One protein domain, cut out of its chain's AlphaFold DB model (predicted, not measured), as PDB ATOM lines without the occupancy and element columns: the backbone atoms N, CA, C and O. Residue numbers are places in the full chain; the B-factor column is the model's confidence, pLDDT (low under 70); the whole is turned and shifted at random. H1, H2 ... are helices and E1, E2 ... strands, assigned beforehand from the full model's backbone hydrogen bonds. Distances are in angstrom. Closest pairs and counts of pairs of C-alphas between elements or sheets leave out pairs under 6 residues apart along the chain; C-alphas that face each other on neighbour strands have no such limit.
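What this domain is: This is residues 33 to 176 of the 211 residues of an uncharacterized protein of Romboutsia maritimum (UniProt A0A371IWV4). One strongly twisted sheet of eight strands folds round on itself into a loose, partly closed barrel. E2, E7, E4 and E5 make one wall, E1, E8 and E3 the other; E6 joins E4 to E3, and the short helix H1 packs on E4 and E3. The printed part has 144 residues, with elements in the order E1 E2 E3 E4 E5 H1 E6 E7 E8; the sheet is branched and antiparallel. It is mostly strand and compact, with a radius of gyration of the C-alphas of 15.8 A and spans of 48 by 35 by 25 A.

Where its parts are: E8, residues 153 to 167, is the longest strand at 39.7 A. E1, residues 50 to 59, spans 30.4 A from C-alpha 50 at (244.914, 267.360, 220.509); E3, residues 80 to 89, spans 25.4 A. E4 is residues 97 to 105, E5 110 to 117, E6 127 to 130, E7 136 to 140, E2 69 to 73 and H1 118 to 123. E8 ends at C-alpha 167, (255.987, 255.398, 223.948).

How they stand to each other: E4 has E5 on one side, E6 and E7 on the other. E4 and E5 form a hairpin, with N 103 and O 112 2.8 A apart. Between the antiparallel neighbours E4 and E6, N 104 and O 127 are within hydrogen-bond range at 2.8 A, and between the antiparallel neighbours E4 and E7, N 98 and O 139 are within hydrogen-bond range at 2.8 A. E2 pairs with E7 (N 73 and O 136, 2.7 A), E3 with E6 (N 83 and O 128, 2.8 A) and E8 (N 84 and O 162, 2.8 A), E1 with E8 (N 51 and O 161, 2.7 A). E3 bends by 66 degrees at residue 86, E8 by 76 degrees at residue 164. The closest C-alphas of edge strands E1 and E2, Tyr 57 and Ile 69, are 7.4 A apart. H1 is on the sheet; its closest C-alphas with E4 are Ile 118 and Trp 98, 5.7 A. In H1 every O i to N i+4 pair is within hydrogen-bond range.

The domain as a whole: The C-alphas farthest apart, Glu 62 and Asp 108, are 48.4 A apart. The printed part has no cut; the link E7 to E8 is long. Mean pLDDT of the printed part is 71.9, and 51 residues are under 70, among them 33 to 46, 58 to 70 and 141 to 153.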
ATOM      1  N   PHE A  33     224.958 255.497 224.799       46.56
ATOM      2  CA  PHE A  33     225.600 255.705 223.502       46.56
ATOM      3  C   PHE A  33     226.931 256.433 223.691       46.56
ATOM      4  O   PHE A  33     226.929 257.646 223.831       46.56
ATOM      5  N   SER A  34     228.070 255.744 223.660       40.62
ATOM      6  CA  SER A  34     229.351 256.457 223.597       40.62
ATOM      7  C   SER A  34     229.660 256.862 222.153       40.62
ATOM      8  O   SER A  34     229.582 256.027 221.251       40.62
ATOM      9  N   TYR A  35     230.016 258.130 221.940       43.22
ATOM     10  CA  TYR A  35     230.545 258.643 220.676       43.22
ATOM     11  C   TYR A  35     231.900 259.273 220.951       43.22
ATOM     12  O   TYR A  35     231.990 260.179 221.766       43.22
ATOM     13  N   LYS A  36     232.942 258.836 220.247       45.91
ATOM     14  CA  LYS A  36     234.276 259.444 220.318       45.91
ATOM     15  C   LYS A  36     234.528 260.162 219.006       45.91
ATOM     16  O   LYS A  36     234.437 259.533 217.955       45.91
ATOM     17  N   CYS A  37     234.836 261.451 219.065       35.44
ATOM     18  CA  CYS A  37     235.156 262.239 217.884       35.44
ATOM     19  C   CYS A  37     236.408 263.091 218.116       35.44
ATOM     20  O   CYS A  37     236.368 263.986 218.947       35.44
ATOM     21  N   CYS A  38     237.397 262.843 217.244       34.97
ATOM     22  CA  CYS A  38     238.391 263.760 216.659       34.97
ATOM     23  C   CYS A  38     239.796 263.867 217.278       34.97
ATOM     24  O   CYS A  38     239.987 264.509 218.299       34.97
ATOM     25  N   GLU A  39     240.777 263.347 216.527       41.44
ATOM     26  CA  GLU A  39     241.966 264.046 215.979       41.44
ATOM     27  C   GLU A  39     242.618 263.109 214.940       41.44
ATOM     28  O   GLU A  39     242.528 261.893 215.109       41.44
ATOM     29  N   VAL A  40     243.223 263.473 213.806       40.47
ATOM     30  CA  VAL A  40     243.513 264.671 212.976       40.47
ATOM     31  C   VAL A  40     243.445 264.126 211.535       40.47
ATOM     32  O   VAL A  40     243.318 262.909 211.369       40.47
ATOM     33  N   GLU A  41     243.509 264.951 210.491       34.59
ATOM     34  CA  GLU A  41     243.719 264.491 209.102       34.59
ATOM     35  C   GLU A  41     244.598 263.211 209.042       34.59
ATOM     36  O   GLU A  41     245.693 263.166 209.596       34.59
ATOM     37  N   ASP A  42     244.067 262.135 208.448       40.19
ATOM     38  CA  ASP A  42     244.722 260.829 208.225       40.19
ATOM     39  C   ASP A  42     244.870 259.831 209.399       40.19
ATOM     40  O   ASP A  42     245.400 258.736 209.199       40.19
ATOM     41  N   GLY A  43     244.341 260.107 210.599       45.72
ATOM     42  CA  GLY A  43     244.239 259.094 211.671       45.72
ATOM     43  C   GLY A  43     245.572 258.696 212.325       45.72
ATOM     44  O   GLY A  43     245.706 257.591 212.858       45.72
ATOM     45  N   ILE A  44     246.563 259.588 212.283       49.22
ATOM     46  CA  ILE A  44     247.886 259.401 212.888       49.22
ATOM     47  C   ILE A  44     247.939 260.158 214.220       49.22
ATOM     48  O   ILE A  44     247.732 261.364 214.258       49.22
ATOM     49  N   LEU A  45     248.272 259.460 215.310       59.38
ATOM     50  CA  LEU A  45     248.642 260.111 216.571       59.38
ATOM     51  C   LEU A  45     249.982 260.827 216.393       59.38
ATOM     52  O   LEU A  45     250.997 260.184 216.114       59.38
ATOM     53  N   SER A  46     249.994 262.137 216.600       64.62
ATOM     54  CA  SER A  46     251.210 262.947 216.597       64.62
ATOM     55  C   SER A  46     251.378 263.663 217.925       64.62
ATOM     56  O   SER A  46     250.418 264.190 218.479       64.62
ATOM     57  N   LYS A  47     252.616 263.732 218.413       73.81
ATOM     58  CA  LYS A  47     252.959 264.575 219.558       73.81
ATOM     59  C   LYS A  47     252.573 266.033 219.279       73.81
ATOM     60  O   LYS A  47     252.901 266.555 218.217       73.81
ATOM     61  N   GLY A  48     251.910 266.666 220.240       69.69
ATOM     62  CA  GLY A  48     251.349 268.012 220.142       69.69
ATOM     63  C   GLY A  48     249.994 268.089 219.433       69.69
ATOM     64  O   GLY A  48     249.440 269.180 219.378       69.69
ATOM     65  N   GLY A  49     249.473 266.977 218.902       68.31
ATOM     66  CA  GLY A  49     248.082 266.899 218.454       68.31
ATOM     67  C   GLY A  49     247.145 266.855 219.656       68.31
ATOM     68  O   GLY A  49     247.487 266.258 220.681       68.31
ATOM     69  N   ASP A  50     245.997 267.500 219.553       70.81
ATOM     70  CA  ASP A  50     244.914 267.360 220.509       70.81
ATOM     71  C   ASP A  50     244.198 265.982 220.380       70.81
ATOM     72  O   ASP A  50     244.599 265.063 219.679       70.81
ATOM     73  N   TYR A  51     243.152 265.719 221.143       73.50
ATOM     74  CA  TYR A  51     242.328 264.519 221.011       73.50
ATOM     75  C   TYR A  51     241.045 264.768 221.775       73.50
ATOM     76  O   TYR A  51     241.043 264.852 223.003       73.50
ATOM     77  N   ALA A  52     239.937 264.883 221.059       74.12
ATOM     78  CA  ALA A  52     238.634 265.065 221.656       74.12
ATOM     79  C   ALA A  52     237.998 263.707 222.008       74.12
ATOM     80  O   ALA A  52     237.870 262.770 221.215       74.12
ATOM     81  N   PHE A  53     237.579 263.612 223.262       79.31
ATOM     82  CA  PHE A  53     236.823 262.520 223.838       79.31
ATOM     83  C   PHE A  53     235.425 263.016 224.178       79.31
ATOM     84  O   PHE A  53     235.237 264.112 224.703       79.31
ATOM     85  N   THR A  54     234.419 262.195 223.913       74.06
ATOM     86  CA  THR A  54     233.044 262.481 224.306       74.06
ATOM     87  C   THR A  54     232.423 261.205 224.866       74.06
ATOM     88  O   THR A  54     232.708 260.098 224.416       74.06
ATOM     89  N   LEU A  55     231.616 261.351 225.910       75.00
ATOM     90  CA  LEU A  55     230.851 260.277 226.525       75.00
ATOM     91  C   LEU A  55     229.410 260.745 226.647       75.00
ATOM     92  O   LEU A  55     229.088 261.554 227.515       75.00
ATOM     93  N   THR A  56     228.542 260.206 225.801       72.69
ATOM     94  CA  THR A  56     227.105 260.444 225.879       72.69
ATOM     95  C   THR A  56     226.435 259.278 226.608       72.69
ATOM     96  O   THR A  56     226.759 258.103 226.432       72.69
ATOM     97  N   TYR A  57     225.505 259.577 227.502       70.88
ATOM     98  CA  TYR A  57     224.775 258.554 228.238       70.88
ATOM     99  C   TYR A  57     223.401 259.064 228.626       70.88
ATOM    100  O   TYR A  57     223.190 260.251 228.828       70.88
ATOM    101  N   GLY A  58     222.432 258.166 228.718       62.75
ATOM    102  CA  GLY A  58     221.070 258.582 228.974       62.75
ATOM    103  C   GLY A  58     220.123 257.415 229.117       62.75
ATOM    104  O   GLY A  58     220.486 256.252 228.943       62.75
ATOM    105  N   ASN A  59     218.882 257.750 229.427       59.00
ATOM    106  CA  ASN A  59     217.788 256.807 229.434       59.00
ATOM    107  C   ASN A  59     216.643 257.373 228.591       59.00
ATOM    108  O   ASN A  59     216.136 258.446 228.888       59.00
ATOM    109  N   MET A  60     216.210 256.637 227.567       57.06
ATOM    110  CA  MET A  60     215.111 257.025 226.673       57.06
ATOM    111  C   MET A  60     213.792 256.283 226.976       57.06
ATOM    112  O   MET A  60     212.862 256.350 226.174       57.06
ATOM    113  N   GLY A  61     213.686 255.582 228.116       52.09
ATOM    114  CA  GLY A  61     212.491 254.838 228.537       52.09
ATOM    115  C   GLY A  61     212.306 254.739 230.061       52.09
ATOM    116  O   GLY A  61     212.885 255.509 230.823       52.09
ATOM    117  N   GLU A  62     211.490 253.787 230.528       43.94
ATOM    118  CA  GLU A  62     211.276 253.510 231.961       43.94
ATOM    119  C   GLU A  62     212.497 252.767 232.552       43.94
ATOM    120  O   GLU A  62     212.891 251.719 232.043       43.94
ATOM    121  N   CYS A  63     213.148 253.319 233.589       41.78
ATOM    122  CA  CYS A  63     214.433 252.806 234.098       41.78
ATOM    123  C   CYS A  63     214.324 251.391 234.716       41.78
ATOM    124  O   CYS A  63     213.588 251.229 235.696       41.78
ATOM    125  N   PRO A  64     215.171 250.410 234.342       40.78
ATOM    126  CA  PRO A  64     215.666 249.443 235.318       40.78
ATOM    127  C   PRO A  64     216.575 250.183 236.316       40.78
ATOM    128  O   PRO A  64     217.359 251.053 235.947       40.78
ATOM    129  N   LYS A  65     216.422 249.893 237.610       44.22
ATOM    130  CA  LYS A  65     216.872 250.752 238.723       44.22
ATOM    131  C   LYS A  65     218.393 250.942 238.886       44.22
ATOM    132  O   LYS A  65     218.780 251.657 239.807       44.22
ATOM    133  N   TYR A  66     219.247 250.363 238.039       50.03
ATOM    134  CA  TYR A  66     220.704 250.377 238.226       50.03
ATOM    135  C   TYR A  66     221.433 250.279 236.879       50.03
ATOM    136  O   TYR A  66     221.203 249.336 236.123       50.03
ATOM    137  N   THR A  67     222.324 251.219 236.559       52.62
ATOM    138  CA  THR A  67     223.209 251.094 235.389       52.62
ATOM    139  C   THR A  67     224.533 251.801 235.648       52.62
ATOM    140  O   THR A  67     224.554 252.964 236.043       52.62
ATOM    141  N   VAL A  68     225.638 251.085 235.442       56.00
ATOM    142  CA  VAL A  68     226.994 251.643 235.494       56.00
ATOM    143  C   VAL A  68     227.399 252.028 234.076       56.00
ATOM    144  O   VAL A  68     227.341 251.194 233.174       56.00
ATOM    145  N   ILE A  69     227.816 253.278 233.882       64.69
ATOM    146  CA  ILE A  69     228.338 253.762 232.602       64.69
ATOM    147  C   ILE A  69     229.853 253.787 232.698       64.69
ATOM    148  O   ILE A  69     230.420 254.496 233.531       64.69
ATOM    149  N   LYS A  70     230.488 252.992 231.840       68.94
ATOM    150  CA  LYS A  70     231.934 252.862 231.747       68.94
ATOM    151  C   LYS A  70     232.348 252.914 230.285       68.94
ATOM    152  O   LYS A  70     231.786 252.192 229.467       68.94
ATOM    153  N   ASP A  71     233.375 253.693 229.995       73.50
ATOM    154  CA  ASP A  71     234.042 253.706 228.698       73.50
ATOM    155  C   ASP A  71     235.563 253.713 228.879       73.50
ATOM    156  O   ASP A  71     236.054 253.959 229.980       73.50
ATOM    157  N   ALA A  72     236.318 253.389 227.834       75.44
ATOM    158  CA  ALA A  72     237.772 253.289 227.866       75.44
ATOM    159  C   ALA A  72     238.450 254.156 226.793       75.44
ATOM    160  O   ALA A  72     237.827 254.573 225.821       75.44
ATOM    161  N   ILE A  73     239.743 254.404 226.965       79.62
ATOM    162  CA  ILE A  73     240.732 254.765 225.955       79.62
ATOM    163  C   ILE A  73     241.823 253.701 226.043       79.62
ATOM    164  O   ILE A  73     242.274 253.336 227.128       79.62
ATOM    165  N   THR A  74     242.212 253.172 224.892       76.00
ATOM    166  CA  THR A  74     243.121 252.028 224.739       76.00
ATOM    167  C   THR A  74     244.051 252.288 223.567       76.00
ATOM    168  O   THR A  74     243.674 252.965 222.618       76.00
ATOM    169  N   VAL A  75     245.254 251.726 223.590       65.75
ATOM    170  CA  VAL A  75     246.224 251.861 222.496       65.75
ATOM    171  C   VAL A  75     246.730 250.491 222.070       65.75
ATOM    172  O   VAL A  75     246.884 249.597 222.898       65.75
ATOM    173  N   THR A  76     246.975 250.310 220.774       68.44
ATOM    174  CA  THR A  76     247.529 249.074 220.202       68.44
ATOM    175  C   THR A  76     248.603 249.404 219.166       68.44
ATOM    176  O   THR A  76     248.522 250.416 218.468       68.44
ATOM    177  N   GLY A  77     249.624 248.551 219.060       60.09
ATOM    178  CA  GLY A  77     250.724 248.729 218.103       60.09
ATOM    179  C   GLY A  77     251.781 249.772 218.497       60.09
ATOM    180  O   GLY A  77     252.619 250.102 217.663       60.09
ATOM    181  N   ILE A  78     251.736 250.267 219.738       70.88
ATOM    182  CA  ILE A  78     252.728 251.129 220.404       70.88
ATOM    183  C   ILE A  78     252.827 250.723 221.881       70.88
ATOM    184  O   ILE A  78     251.899 250.107 222.407       70.88
ATOM    185  N   GLY A  79     253.921 251.092 222.544       66.94
ATOM    186  CA  GLY A  79     254.127 250.896 223.982       66.94
ATOM    187  C   GLY A  79     253.177 251.716 224.864       66.94
ATOM    188  O   GLY A  79     252.832 251.270 225.951       66.94
ATOM    189  N   GLY A  80     252.697 252.875 224.409       82.75
ATOM    190  CA  GLY A  80     251.748 253.703 225.156       82.75
ATOM    191  C   GLY A  80     251.660 255.145 224.652       82.75
ATOM    192  O   GLY A  80     252.430 255.549 223.785       82.75
ATOM    193  N   ILE A  81     250.759 255.939 225.229       84.56
ATOM    194  CA  ILE A  81     250.698 257.398 225.031       84.56
ATOM    195  C   ILE A  81     250.542 258.131 226.357       84.56
ATOM    196  O   ILE A  81     249.946 257.604 227.300       84.56
ATOM    197  N   ARG A  82     251.036 259.369 226.396       89.25
ATOM    198  CA  ARG A  82     250.781 260.325 227.471       89.25
ATOM    199  C   ARG A  82     249.924 261.471 226.947       89.25
ATOM    200  O   ARG A  82     250.244 262.072 225.925       89.25
ATOM    201  N   LEU A  83     248.831 261.733 227.649       89.75
ATOM    202  CA  LEU A  83     247.771 262.659 227.289       89.75
ATOM    203  C   LEU A  83     247.592 263.688 228.405       89.75
ATOM    204  O   LEU A  83     247.279 263.327 229.542       89.75
ATOM    205  N   LYS A  84     247.734 264.962 228.072       90.81
ATOM    206  CA  LYS A  84     247.441 266.080 228.963       90.81
ATOM    207  C   LYS A  84     246.006 266.533 228.770       90.81
ATOM    208  O   LYS A  84     245.591 266.735 227.639       90.81
ATOM    209  N   LEU A  85     245.243 266.689 229.846       93.12
ATOM    210  CA  LEU A  85     243.911 267.281 229.759       93.12
ATOM    211  C   LEU A  85     244.049 268.785 229.478       93.12
ATOM    212  O   LEU A  85     244.698 269.495 230.243       93.12
ATOM    213  N   MET A  86     243.474 269.247 228.371       89.94
ATOM    214  CA  MET A  86     243.540 270.643 227.926       89.94
ATOM    215  C   MET A  86     242.279 271.419 228.278       89.94
ATOM    216  O   MET A  86     242.364 272.570 228.696       89.94
ATOM    217  N   ASP A  87     241.120 270.792 228.093       90.19
ATOM    218  CA  ASP A  87     239.820 271.363 228.430       90.19
ATOM    219  C   ASP A  87     238.807 270.238 228.659       90.19
ATOM    220  O   ASP A  87     238.977 269.120 228.162       90.19
ATOM    221  N   TRP A  88     237.739 270.510 229.400       91.25
ATOM    222  CA  TRP A  88     236.637 269.574 229.560       91.25
ATOM    223  C   TRP A  88     235.315 270.267 229.869       91.25
ATOM    224  O   TRP A  88     235.237 271.284 230.553       91.25
ATOM    225  N   CYS A  89     234.238 269.659 229.382       88.19
ATOM    226  CA  CYS A  89     232.875 270.096 229.617       88.19
ATOM    227  C   CYS A  89     232.155 269.061 230.498       88.19
ATOM    228  O   CYS A  89     232.001 267.906 230.072       88.19
ATOM    229  N   PRO A  90     231.729 269.430 231.722       86.69
ATOM    230  CA  PRO A  90     230.994 268.528 232.599       86.69
ATOM    231  C   PRO A  90     229.601 268.200 232.035       86.69
ATOM    232  O   PRO A  90     229.021 269.002 231.301       86.69
ATOM    233  N   PRO A  91     229.017 267.057 232.431       82.00
ATOM    234  CA  PRO A  91     227.639 266.723 232.088       82.00
ATOM    235  C   PRO A  91     226.631 267.695 232.730       82.00
ATOM    236  O   PRO A  91     226.806 268.142 233.866       82.00
ATOM    237  N   CYS A  92     225.528 267.983 232.033       78.00
ATOM    238  CA  CYS A  92     224.477 268.908 232.481       78.00
ATOM    239  C   CYS A  92     223.720 268.418 233.726       78.00
ATOM    240  O   CYS A  92     223.158 269.219 234.468       78.00
ATOM    241  N   SER A  93     223.712 267.109 233.979       74.25
ATOM    242  CA  SER A  93     223.185 266.512 235.215       74.25
ATOM    243  C   SER A  93     223.994 266.861 236.462       74.25
ATOM    244  O   SER A  93     223.515 266.614 237.570       74.25
ATOM    245  N   GLY A  94     225.215 267.387 236.308       74.25
ATOM    246  CA  GLY A  94     226.127 267.649 237.420       74.25
ATOM    247  C   GLY A  94     226.783 266.390 237.994       74.25
ATOM    248  O   GLY A  94     227.338 266.440 239.092       74.25
ATOM    249  N   TYR A  95     226.726 265.249 237.294       75.88
ATOM    250  CA  TYR A  95     227.466 264.062 237.719       75.88
ATOM    251  C   TYR A  95     228.979 264.255 237.587       75.88
ATOM    252  O   TYR A  95     229.480 264.763 236.587       75.88
ATOM    253  N   ASN A  96     229.720 263.763 238.581       78.12
ATOM    254  CA  ASN A  96     231.172 263.694 238.496       78.12
ATOM    255  C   ASN A  96     231.602 262.564 237.557       78.12
ATOM    256  O   ASN A  96     231.141 261.424 237.679       78.12
ATOM    257  N   ILE A  97     232.536 262.884 236.665       84.12
ATOM    258  CA  ILE A  97     233.225 261.909 235.826       84.12
ATOM    259  C   ILE A  97     234.505 261.483 236.533       84.12
ATOM    260  O   ILE A  97     235.325 262.312 236.921       84.12
ATOM    261  N   TRP A  98     234.661 260.176 236.698       84.75
ATOM    262  CA  TRP A  98     235.827 259.552 237.299       84.75
ATOM    263  C   TRP A  98     236.678 258.882 236.239       84.75
ATOM    264  O   TRP A  98     236.171 258.309 235.279       84.75
ATOM    265  N   MET A  99     237.981 258.918 236.450       86.56
ATOM    266  CA  MET A  99     238.996 258.367 235.579       86.56
ATOM    267  C   MET A  99     239.748 257.290 236.355       86.56
ATOM    268  O   MET A  99     240.348 257.577 237.387       86.56
ATOM    269  N   ARG A 100     239.713 256.041 235.884       84.31
ATOM    270  CA  ARG A 100     240.583 254.966 236.382       84.31
ATOM    271  C   ARG A 100     241.665 254.714 235.365       84.31
ATOM    272  O   ARG A 100     241.362 254.318 234.244       84.31
ATOM    273  N   GLY A 101     242.903 254.859 235.775       86.38
ATOM    274  CA  GLY A 101     244.034 254.656 234.895       86.38
ATOM    275  C   GLY A 101     245.305 255.016 235.621       86.38
ATOM    276  O   GLY A 101     245.344 255.008 236.855       86.38
ATOM    277  N   CYS A 102     246.322 255.336 234.840       88.88
ATOM    278  CA  CYS A 102     247.594 255.775 235.365       88.88
ATOM    279  C   CYS A 102     247.848 257.220 234.974       88.88
ATOM    280  O   CYS A 102     247.458 257.666 233.896       88.88
ATOM    281  N   PHE A 103     248.447 257.951 235.899       90.06
ATOM    282  CA  PHE A 103     248.568 259.393 235.873       90.06
ATOM    283  C   PHE A 103     250.014 259.740 236.194       90.06
ATOM    284  O   PHE A 103     250.522 259.386 237.254       90.06
ATOM    285  N   TYR A 104     250.688 260.390 235.260       90.38
ATOM    286  CA  TYR A 104     251.983 261.005 235.478       90.38
ATOM    287  C   TYR A 104     251.767 262.370 236.133       90.38
ATOM    288  O   TYR A 104     250.951 263.153 235.645       90.38
ATOM    289  N   TYR A 105     252.474 262.654 237.224       88.12
ATOM    290  CA  TYR A 105     252.451 263.971 237.850       88.12
ATOM    291  C   TYR A 105     253.724 264.743 237.469       88.12
ATOM    292  O   TYR A 105     254.812 264.407 237.940       88.12
ATOM    293  N   PRO A 106     253.638 265.781 236.612       82.19
ATOM    294  CA  PRO A 106     254.830 266.479 236.132       82.19
ATOM    295  C   PRO A 106     255.654 267.157 237.232       82.19
ATOM    296  O   PRO A 106     256.849 267.374 237.043       82.19
ATOM    297  N   THR A 107     255.031 267.494 238.364       79.25
ATOM    298  CA  THR A 107     255.681 268.215 239.466       79.25
ATOM    299  C   THR A 107     256.707 267.360 240.209       79.25
ATOM    300  O   THR A 107     257.754 267.880 240.583       79.25
ATOM    301  N   ASP A 108     256.437 266.069 240.427       80.31
ATOM    302  CA  ASP A 108     257.352 265.160 241.137       80.31
ATOM    303  C   ASP A 108     257.984 264.081 240.241       80.31
ATOM    304  O   ASP A 108     258.893 263.369 240.670       80.31
ATOM    305  N   GLY A 109     257.531 263.971 238.988       78.94
ATOM    306  CA  GLY A 109     258.045 263.014 238.015       78.94
ATOM    307  C   GLY A 109     257.622 261.564 238.269       78.94
ATOM    308  O   GLY A 109     258.237 260.656 237.704       78.94
ATOM    309  N   LYS A 110     256.606 261.319 239.108       82.50
ATOM    310  CA  LYS A 110     256.129 259.977 239.476       82.50
ATOM    311  C   LYS A 110     254.843 259.594 238.730       82.50
ATOM    312  O   LYS A 110     254.132 260.428 238.167       82.50
ATOM    313  N   TYR A 111     254.563 258.289 238.711       83.69
ATOM    314  CA  TYR A 111     253.358 257.697 238.123       83.69
ATOM    315  C   TYR A 111     252.463 257.130 239.223       83.69
ATOM    316  O   TYR A 111     252.938 256.427 240.112       83.69
ATOM    317  N   TYR A 112     251.162 257.376 239.107       83.94
ATOM    318  CA  TYR A 112     250.143 256.970 240.068       83.94
ATOM    319  C   TYR A 112     249.026 256.218 239.360       83.94
ATOM    320  O   TYR A 112     248.451 256.730 238.403       83.94
ATOM    321  N   CYS A 113     248.673 255.022 239.830       83.81
ATOM    322  CA  CYS A 113     247.600 254.228 239.227       83.81
ATOM    323  C   CYS A 113     246.419 254.105 240.162       83.81
ATOM    324  O   CYS A 113     246.463 253.386 241.153       83.81
ATOM    325  N   THR A 114     245.361 254.835 239.837       81.19
ATOM    326  CA  THR A 114     244.307 255.152 240.793       81.19
ATOM    327  C   THR A 114     242.981 255.439 240.096       81.19
ATOM    328  O   THR A 114     242.852 255.322 238.874       81.19
ATOM    329  N   ILE A 115     241.973 255.785 240.889       80.50
ATOM    330  CA  ILE A 115     240.700 256.331 240.436       80.50
ATOM    331  C   ILE A 115     240.638 257.776 240.929       80.50
ATOM    332  O   ILE A 115     240.652 258.006 242.134       80.50
ATOM    333  N   LEU A 116     240.565 258.740 240.013       82.25
ATOM    334  CA  LEU A 116     240.490 260.168 240.334       82.25
ATOM    335  C   LEU A 116     239.309 260.807 239.614       82.25
ATOM    336  O   LEU A 116     239.023 260.434 238.475       82.25
ATOM    337  N   PRO A 117     238.604 261.763 240.227       86.81
ATOM    338  CA  PRO A 117     237.620 262.539 239.498       86.81
ATOM    339  C   PRO A 117     238.339 263.486 238.527       86.81
ATOM    340  O   PRO A 117     239.430 263.974 238.822       86.81
ATOM    341  N   ILE A 118     237.738 263.764 237.370       89.44
ATOM    342  CA  ILE A 118     238.398 264.550 236.319       89.44
ATOM    343  C   ILE A 118     238.798 265.954 236.783       89.44
ATOM    344  O   ILE A 118     239.873 266.425 236.431       89.44
ATOM    345  N   TRP A 119     237.998 266.586 237.645       86.88
ATOM    346  CA  TRP A 119     238.334 267.895 238.206       86.88
ATOM    347  C   TRP A 119     239.632 267.864 239.023       86.88
ATOM    348  O   TRP A 119     240.323 268.869 239.100       86.88
ATOM    349  N   PHE A 120     239.980 266.725 239.627       84.31
ATOM    350  CA  PHE A 120     241.215 266.570 240.397       84.31
ATOM    351  C   PHE A 120     242.418 266.336 239.478       84.31
ATOM    352  O   PHE A 120     243.505 266.840 239.742       84.31
ATOM    353  N   VAL A 121     242.205 265.607 238.377       90.06
ATOM    354  CA  VAL A 121     243.192 265.445 237.296       90.06
ATOM    355  C   VAL A 121     243.545 266.810 236.701       90.06
ATOM    356  O   VAL A 121     244.724 267.135 236.602       90.06
ATOM    357  N   ASP A 122     242.529 267.614 236.382       91.19
ATOM    358  CA  ASP A 122     242.662 268.990 235.895       91.19
ATOM    359  C   ASP A 122     243.371 269.890 236.920       91.19
ATOM    360  O   ASP A 122     244.388 270.515 236.624       91.19
ATOM    361  N   LEU A 123     242.896 269.873 238.170       86.19
ATOM    362  CA  LEU A 123     243.433 270.682 239.262       86.19
ATOM    363  C   LEU A 123     244.944 270.501 239.456       86.19
ATOM    364  O   LEU A 123     245.669 271.483 239.615       86.19
ATOM    365  N   LEU A 124     245.406 269.252 239.472       82.25
ATOM    366  CA  LEU A 124     246.812 268.925 239.692       82.25
ATOM    367  C   LEU A 124     247.633 268.886 238.398       82.25
ATOM    368  O   LEU A 124     248.833 268.625 238.454       82.25
ATOM    369  N   GLY A 125     247.017 269.129 237.236       88.25
ATOM    370  CA  GLY A 125     247.688 269.015 235.943       88.25
ATOM    371  C   GLY A 125     248.268 267.618 235.708       88.25
ATOM    372  O   GLY A 125     249.372 267.491 235.177       88.25
ATOM    373  N   LEU A 126     247.563 266.574 236.153       91.00
ATOM    374  CA  LEU A 126     247.996 265.194 235.956       91.00
ATOM    375  C   LEU A 126     247.865 264.812 234.482       91.00
ATOM    376  O   LEU A 126     246.829 265.022 233.848       91.00
ATOM    377  N   GLU A 127     248.897 264.172 233.952       93.94
ATOM    378  CA  GLU A 127     248.912 263.680 232.583       93.94
ATOM    379  C   GLU A 127     248.520 262.204 232.568       93.94
ATOM    380  O   GLU A 127     249.174 261.346 233.158       93.94
ATOM    381  N   THR A 128     247.429 261.882 231.888       92.19
ATOM    382  CA  THR A 128     246.960 260.503 231.755       92.19
ATOM    383  C   THR A 128     247.877 259.667 230.877       92.19
ATOM    384  O   THR A 128     248.279 260.078 229.794       92.19
ATOM    385  N   VAL A 129     248.177 258.454 231.321       90.62
ATOM    386  CA  VAL A 129     249.023 257.494 230.617       90.62
ATOM    387  C   VAL A 129     248.164 256.308 230.214       90.62
ATOM    388  O   VAL A 129     247.538 255.666 231.060       90.62
ATOM    389  N   VAL A 130     248.137 256.018 228.916       87.12
ATOM    390  CA  VAL A 130     247.411 254.878 228.352       87.12
ATOM    391  C   VAL A 130     248.423 253.875 227.823       87.12
ATOM    392  O   VAL A 130     249.154 254.169 226.876       87.12
ATOM    393  N   CYS A 131     248.449 252.685 228.418       84.31
ATOM    394  CA  CYS A 131     249.270 251.561 227.964       84.31
ATOM    395  C   CYS A 131     248.375 250.467 227.353       84.31
ATOM    396  O   CYS A 131     247.190 250.402 227.692       84.31
ATOM    397  N   PRO A 132     248.922 249.553 226.528       77.69
ATOM    398  CA  PRO A 132     248.184 248.389 226.029       77.69
ATOM    399  C   PRO A 132     247.518 247.562 227.140       77.69
ATOM    400  O   PRO A 132     246.341 247.223 227.033       77.69
ATOM    401  N   ASP A 133     248.235 247.324 228.241       79.75
ATOM    402  CA  ASP A 133     247.740 246.531 229.378       79.75
ATOM    403  C   ASP A 133     246.977 247.365 230.423       79.75
ATOM    404  O   ASP A 133     246.328 246.827 231.325       79.75
ATOM    405  N   HIS A 134     247.012 248.694 230.291       81.75
ATOM    406  CA  HIS A 134     246.412 249.632 231.236       81.75
ATOM    407  C   HIS A 134     245.598 250.699 230.495       81.75
ATOM    408  O   HIS A 134     246.089 251.806 230.252       81.75
ATOM    409  N   PRO A 135     244.337 250.380 230.144       82.31
ATOM    410  CA  PRO A 135     243.422 251.347 229.558       82.31
ATOM    411  C   PRO A 135     243.115 252.467 230.543       82.31
ATOM    412  O   PRO A 135     242.952 252.222 231.744       82.31
ATOM    413  N   LEU A 136     242.915 253.669 230.018       84.94
ATOM    414  CA  LEU A 136     242.270 254.736 230.767       84.94
ATOM    415  C   LEU A 136     240.765 254.536 230.675       84.94
ATOM    416  O   LEU A 136     240.222 254.397 229.591       84.94
ATOM    417  N   TYR A 137     240.069 254.537 231.795       82.00
ATOM    418  CA  TYR A 137     238.634 254.329 231.826       82.00
ATOM    419  C   TYR A 137     237.917 255.539 232.404       82.00
ATOM    420  O   TYR A 137     238.305 256.027 233.460       82.00
ATOM    421  N   PHE A 138     236.823 255.940 231.770       82.62
ATOM    422  CA  PHE A 138     235.895 256.947 232.263       82.62
ATOM    423  C   PHE A 138     234.684 256.257 232.876       82.62
ATOM    424  O   PHE A 138     234.131 255.321 232.295       82.62
ATOM    425  N   TYR A 139     234.263 256.725 234.043       76.06
ATOM    426  CA  TYR A 139     233.110 256.208 234.765       76.06
ATOM    427  C   TYR A 139     232.248 257.359 235.229       76.06
ATOM    428  O   TYR A 139     232.737 258.344 235.781       76.06
ATOM    429  N   VAL A 140     230.947 257.159 235.122       71.62
ATOM    430  CA  VAL A 140     230.006 257.870 235.977       71.62
ATOM    431  C   VAL A 140     229.836 256.974 237.201       71.62
ATOM    432  O   VAL A 140     229.234 255.904 237.103       71.62
ATOM    433  N   TYR A 141     230.458 257.338 238.324       56.69
ATOM    434  CA  TYR A 141     230.440 256.548 239.557       56.69
ATOM    435  C   TYR A 141     230.093 257.419 240.763       56.69
ATOM    436  O   TYR A 141     230.620 258.516 240.934       56.69
ATOM    437  N   PHE A 142     229.238 256.880 241.628       48.19
ATOM    438  CA  PHE A 142     229.134 257.292 243.018       48.19
ATOM    439  C   PHE A 142     229.280 256.029 243.870       48.19
ATOM    440  O   PHE A 142     228.411 255.151 243.798       48.19
ATOM    441  N   PRO A 143     230.342 255.900 244.685       39.50
ATOM    442  CA  PRO A 143     230.325 254.903 245.737       39.50
ATOM    443  C   PRO A 143     229.161 255.274 246.649       39.50
ATOM    444  O   PRO A 143     229.046 256.427 247.052       39.50
ATOM    445  N   SER A 144     228.292 254.313 246.957       36.91
ATOM    446  CA  SER A 144     227.176 254.410 247.917       36.91
ATOM    447  C   SER A 144     225.872 255.119 247.505       36.91
ATOM    448  O   SER A 144     224.922 255.076 248.286       36.91
ATOM    449  N   THR A 145     225.732 255.685 246.298       42.88
ATOM    450  CA  THR A 145     224.449 256.289 245.862       42.88
ATOM    451  C   THR A 145     224.032 255.854 244.453       42.88
ATOM    452  O   THR A 145     224.853 255.887 243.539       42.88
ATOM    453  N   PRO A 146     222.762 255.449 244.229       46.38
ATOM    454  CA  PRO A 146     222.281 255.113 242.892       46.38
ATOM    455  C   PRO A 146     222.353 256.331 241.968       46.38
ATOM    456  O   PRO A 146     221.803 257.385 242.296       46.38
ATOM    457  N   ILE A 147     222.957 256.174 240.787       50.41
ATOM    458  CA  ILE A 147     222.862 257.178 239.723       50.41
ATOM    459  C   ILE A 147     221.417 257.166 239.218       50.41
ATOM    460  O   ILE A 147     220.928 256.156 238.710       50.41
ATOM    461  N   ARG A 148     220.713 258.285 239.394       51.97
ATOM    462  CA  ARG A 148     219.338 258.466 238.918       51.97
ATOM    463  C   ARG A 148     219.332 259.256 237.621       51.97
ATOM    464  O   ARG A 148     219.077 260.453 237.625       51.97
ATOM    465  N   ILE A 149     219.552 258.563 236.513       56.28
ATOM    466  CA  ILE A 149     219.271 259.139 235.200       56.28
ATOM    467  C   ILE A 149     217.755 259.202 235.061       56.28
ATOM    468  O   ILE A 149     217.076 258.172 235.111       56.28
ATOM    469  N   SER A 150     217.222 260.414 234.949       54.59
ATOM    470  CA  SER A 150     215.792 260.607 234.748       54.59
ATOM    471  C   SER A 150     215.349 259.934 233.439       54.59
ATOM    472  O   SER A 150     216.104 259.886 232.464       54.59
ATOM    473  N   PRO A 151     214.127 259.385 233.381       54.84
ATOM    474  CA  PRO A 151     213.550 258.950 232.118       54.84
ATOM    475  C   PRO A 151     213.580 260.092 231.100       54.84
ATOM    476  O   PRO A 151     213.282 261.237 231.437       54.84
ATOM    477  N   HIS A 152     213.924 259.764 229.860       59.94
ATOM    478  CA  HIS A 152     214.033 260.700 228.742       59.94
ATOM    479  C   HIS A 152     215.102 261.791 228.906       59.94
ATOM    480  O   HIS A 152     214.973 262.864 228.319       59.94
ATOM    481  N   THR A 153     216.175 261.526 229.660       60.91
ATOM    482  CA  THR A 153     217.348 262.412 229.688       60.91
ATOM    483  C   THR A 153     218.525 261.808 228.948       60.91
ATOM    484  O   THR A 153     218.864 260.641 229.150       60.91
ATOM    485  N   ILE A 154     219.170 262.640 228.139       71.69
ATOM    486  CA  ILE A 154     220.476 262.398 227.539       71.69
ATOM    487  C   ILE A 154     221.428 263.405 228.163       71.69
ATOM    488  O   ILE A 154     221.082 264.576 228.305       71.69
ATOM    489  N   ASP A 155     222.611 262.937 228.518       75.25
ATOM    490  CA  ASP A 155     223.690 263.759 229.015       75.25
ATOM    491  C   ASP A 155     224.982 263.457 228.273       75.25
ATOM    492  O   ASP A 155     225.113 262.428 227.607       75.25
ATOM    493  N   THR A 156     225.919 264.390 228.320       80.81
ATOM    494  CA  THR A 156     227.175 264.299 227.591       80.81
ATOM    495  C   THR A 156     228.290 264.954 228.379       80.81
ATOM    496  O   THR A 156     228.181 266.093 228.811       80.81
ATOM    497  N   PHE A 157     229.378 264.216 228.520       84.75
ATOM    498  CA  PHE A 157     230.668 264.712 228.961       84.75
ATOM    499  C   PHE A 157     231.587 264.839 227.745       84.75
ATOM    500  O   PHE A 157     231.558 263.972 226.869       84.75
ATOM    501  N   ALA A 158     232.422 265.873 227.704       84.38
ATOM    502  CA  ALA A 158     233.471 266.009 226.701       84.38
ATOM    503  C   ALA A 158     234.796 266.411 227.353       84.38
ATOM    504  O   ALA A 158     234.804 267.142 228.337       84.38
ATOM    505  N   ALA A 159     235.910 265.951 226.796       86.94
ATOM    506  CA  ALA A 159     237.252 266.364 227.184       86.94
ATOM    507  C   ALA A 159     238.150 266.463 225.957       86.94
ATOM    508  O   ALA A 159     238.031 265.662 225.035       86.94
ATOM    509  N   ILE A 160     239.051 267.432 225.964       84.50
ATOM    510  CA  ILE A 160     240.099 267.612 224.969       84.50
ATOM    511  C   ILE A 160     241.409 267.271 225.657       84.50
ATOM    512  O   ILE A 160     241.742 267.834 226.697       84.50
ATOM    513  N   PHE A 161     242.140 266.336 225.078       85.38
ATOM    514  CA  PHE A 161     243.480 265.970 225.497       85.38
ATOM    515  C   PHE A 161     244.500 266.510 224.502       85.38
ATOM    516  O   PHE A 161     244.135 266.787 223.375       85.38
ATOM    517  N   GLN A 162     245.761 266.620 224.893       84.69
ATOM    518  CA  GLN A 162     246.895 266.838 224.002       84.69
ATOM    519  C   GLN A 162     247.898 265.705 224.177       84.69
ATOM    520  O   GLN A 162     248.193 265.287 225.298       84.69
ATOM    521  N   VAL A 163     248.407 265.175 223.069       81.31
ATOM    522  CA  VAL A 163     249.407 264.109 223.049       81.31
ATOM    523  C   VAL A 163     250.764 264.695 223.425       81.31
ATOM    524  O   VAL A 163     251.441 265.318 222.612       81.31
ATOM    525  N   GLU A 164     251.202 264.452 224.652       86.00
ATOM    526  CA  GLU A 164     252.495 264.922 225.156       86.00
ATOM    527  C   GLU A 164     253.638 263.986 224.763       86.00
ATOM    528  O   GLU A 164     254.765 264.419 224.487       86.00
ATOM    529  N   ASP A 165     253.365 262.682 224.746       82.50
ATOM    530  CA  ASP A 165     254.376 261.682 224.433       82.50
ATOM    531  C   ASP A 165     253.795 260.403 223.826       82.50
ATOM    532  O   ASP A 165     252.645 260.033 224.080       82.50
ATOM    533  N   ILE A 166     254.623 259.720 223.033       77.44
ATOM    534  CA  ILE A 166     254.304 258.440 222.397       77.44
ATOM    535  C   ILE A 166     255.412 257.448 222.743       77.44
ATOM    536  O   ILE A 166     256.539 257.531 222.252       77.44
ATOM    537  N   PHE A 167     255.074 256.461 223.563       79.31
ATOM    538  CA  PHE A 167     255.987 255.398 223.948       79.31
ATOM    539  C   PHE A 167     255.975 254.321 222.863       79.31
ATOM    540  O   PHE A 167     254.968 253.651 222.653       79.31
ATOM    541  N   CYS A 168     257.082 254.158 222.138       69.06
ATOM    542  CA  CYS A 168     257.126 253.238 220.997       69.06
ATOM    543  C   CYS A 168     257.216 251.764 221.416       69.06
ATOM    544  O   CYS A 168     256.533 250.937 220.819       69.06
ATOM    545  N   ASN A 169     258.015 251.449 222.443       69.75
ATOM    546  CA  ASN A 169     258.321 250.065 222.828       69.75
ATOM    547  C   ASN A 169     257.839 249.722 224.245       69.75
ATOM    548  O   ASN A 169     257.101 248.757 224.398       69.75
ATOM    549  N   ASP A 170     258.184 250.538 225.249       78.62
ATOM    550  CA  ASP A 170     257.891 250.241 226.657       78.62
ATOM    551  C   ASP A 170     257.043 251.347 227.292       78.62
ATOM    552  O   ASP A 170     257.414 252.522 227.246       78.62
ATOM    553  N   CYS A 171     255.911 250.978 227.903       80.81
ATOM    554  CA  CYS A 171     255.125 251.925 228.691       80.81
ATOM    555  C   CYS A 171     255.821 252.192 230.032       80.81
ATOM    556  O   CYS A 171     256.151 251.233 230.732       80.81
ATOM    557  N   PRO A 172     255.979 253.457 230.459       79.75
ATOM    558  CA  PRO A 172     256.608 253.765 231.740       79.75
ATOM    559  C   PRO A 172     255.711 253.456 232.946       79.75
ATOM    560  O   PRO A 172     256.183 253.523 234.079       79.75
ATOM    561  N   CYS A 173     254.431 253.113 232.740       77.38
ATOM    562  CA  CYS A 173     253.596 252.700 233.858       77.38
ATOM    563  C   CYS A 173     253.948 251.297 234.351       77.38
ATOM    564  O   CYS A 173     253.693 250.304 233.670       77.38
ATOM    565  N   THR A 174     254.415 251.210 235.590       65.94
ATOM    566  CA  THR A 174     254.598 249.959 236.328       65.94
ATOM    567  C   THR A 174     253.449 249.752 237.310       65.94
ATOM    568  O   THR A 174     253.578 249.880 238.524       65.94
ATOM    569  N   CYS A 175     252.274 249.429 236.784       58.66
ATOM    570  CA  CYS A 175     251.062 249.312 237.580       58.66
ATOM    571  C   CYS A 175     250.927 247.879 238.168       58.66
ATOM    572  O   CYS A 175     250.107 247.070 237.733       58.66
ATOM    573  N   GLY A 176     251.786 247.530 239.134       48.09
ATOM    574  CA  GLY A 176     251.811 246.218 239.799       48.09
ATOM    575  C   GLY A 176     250.792 246.107 240.940       48.09
ATOM    576  O   GLY A 176     250.850 246.857 241.910       48.09
TER     577      GLY A 176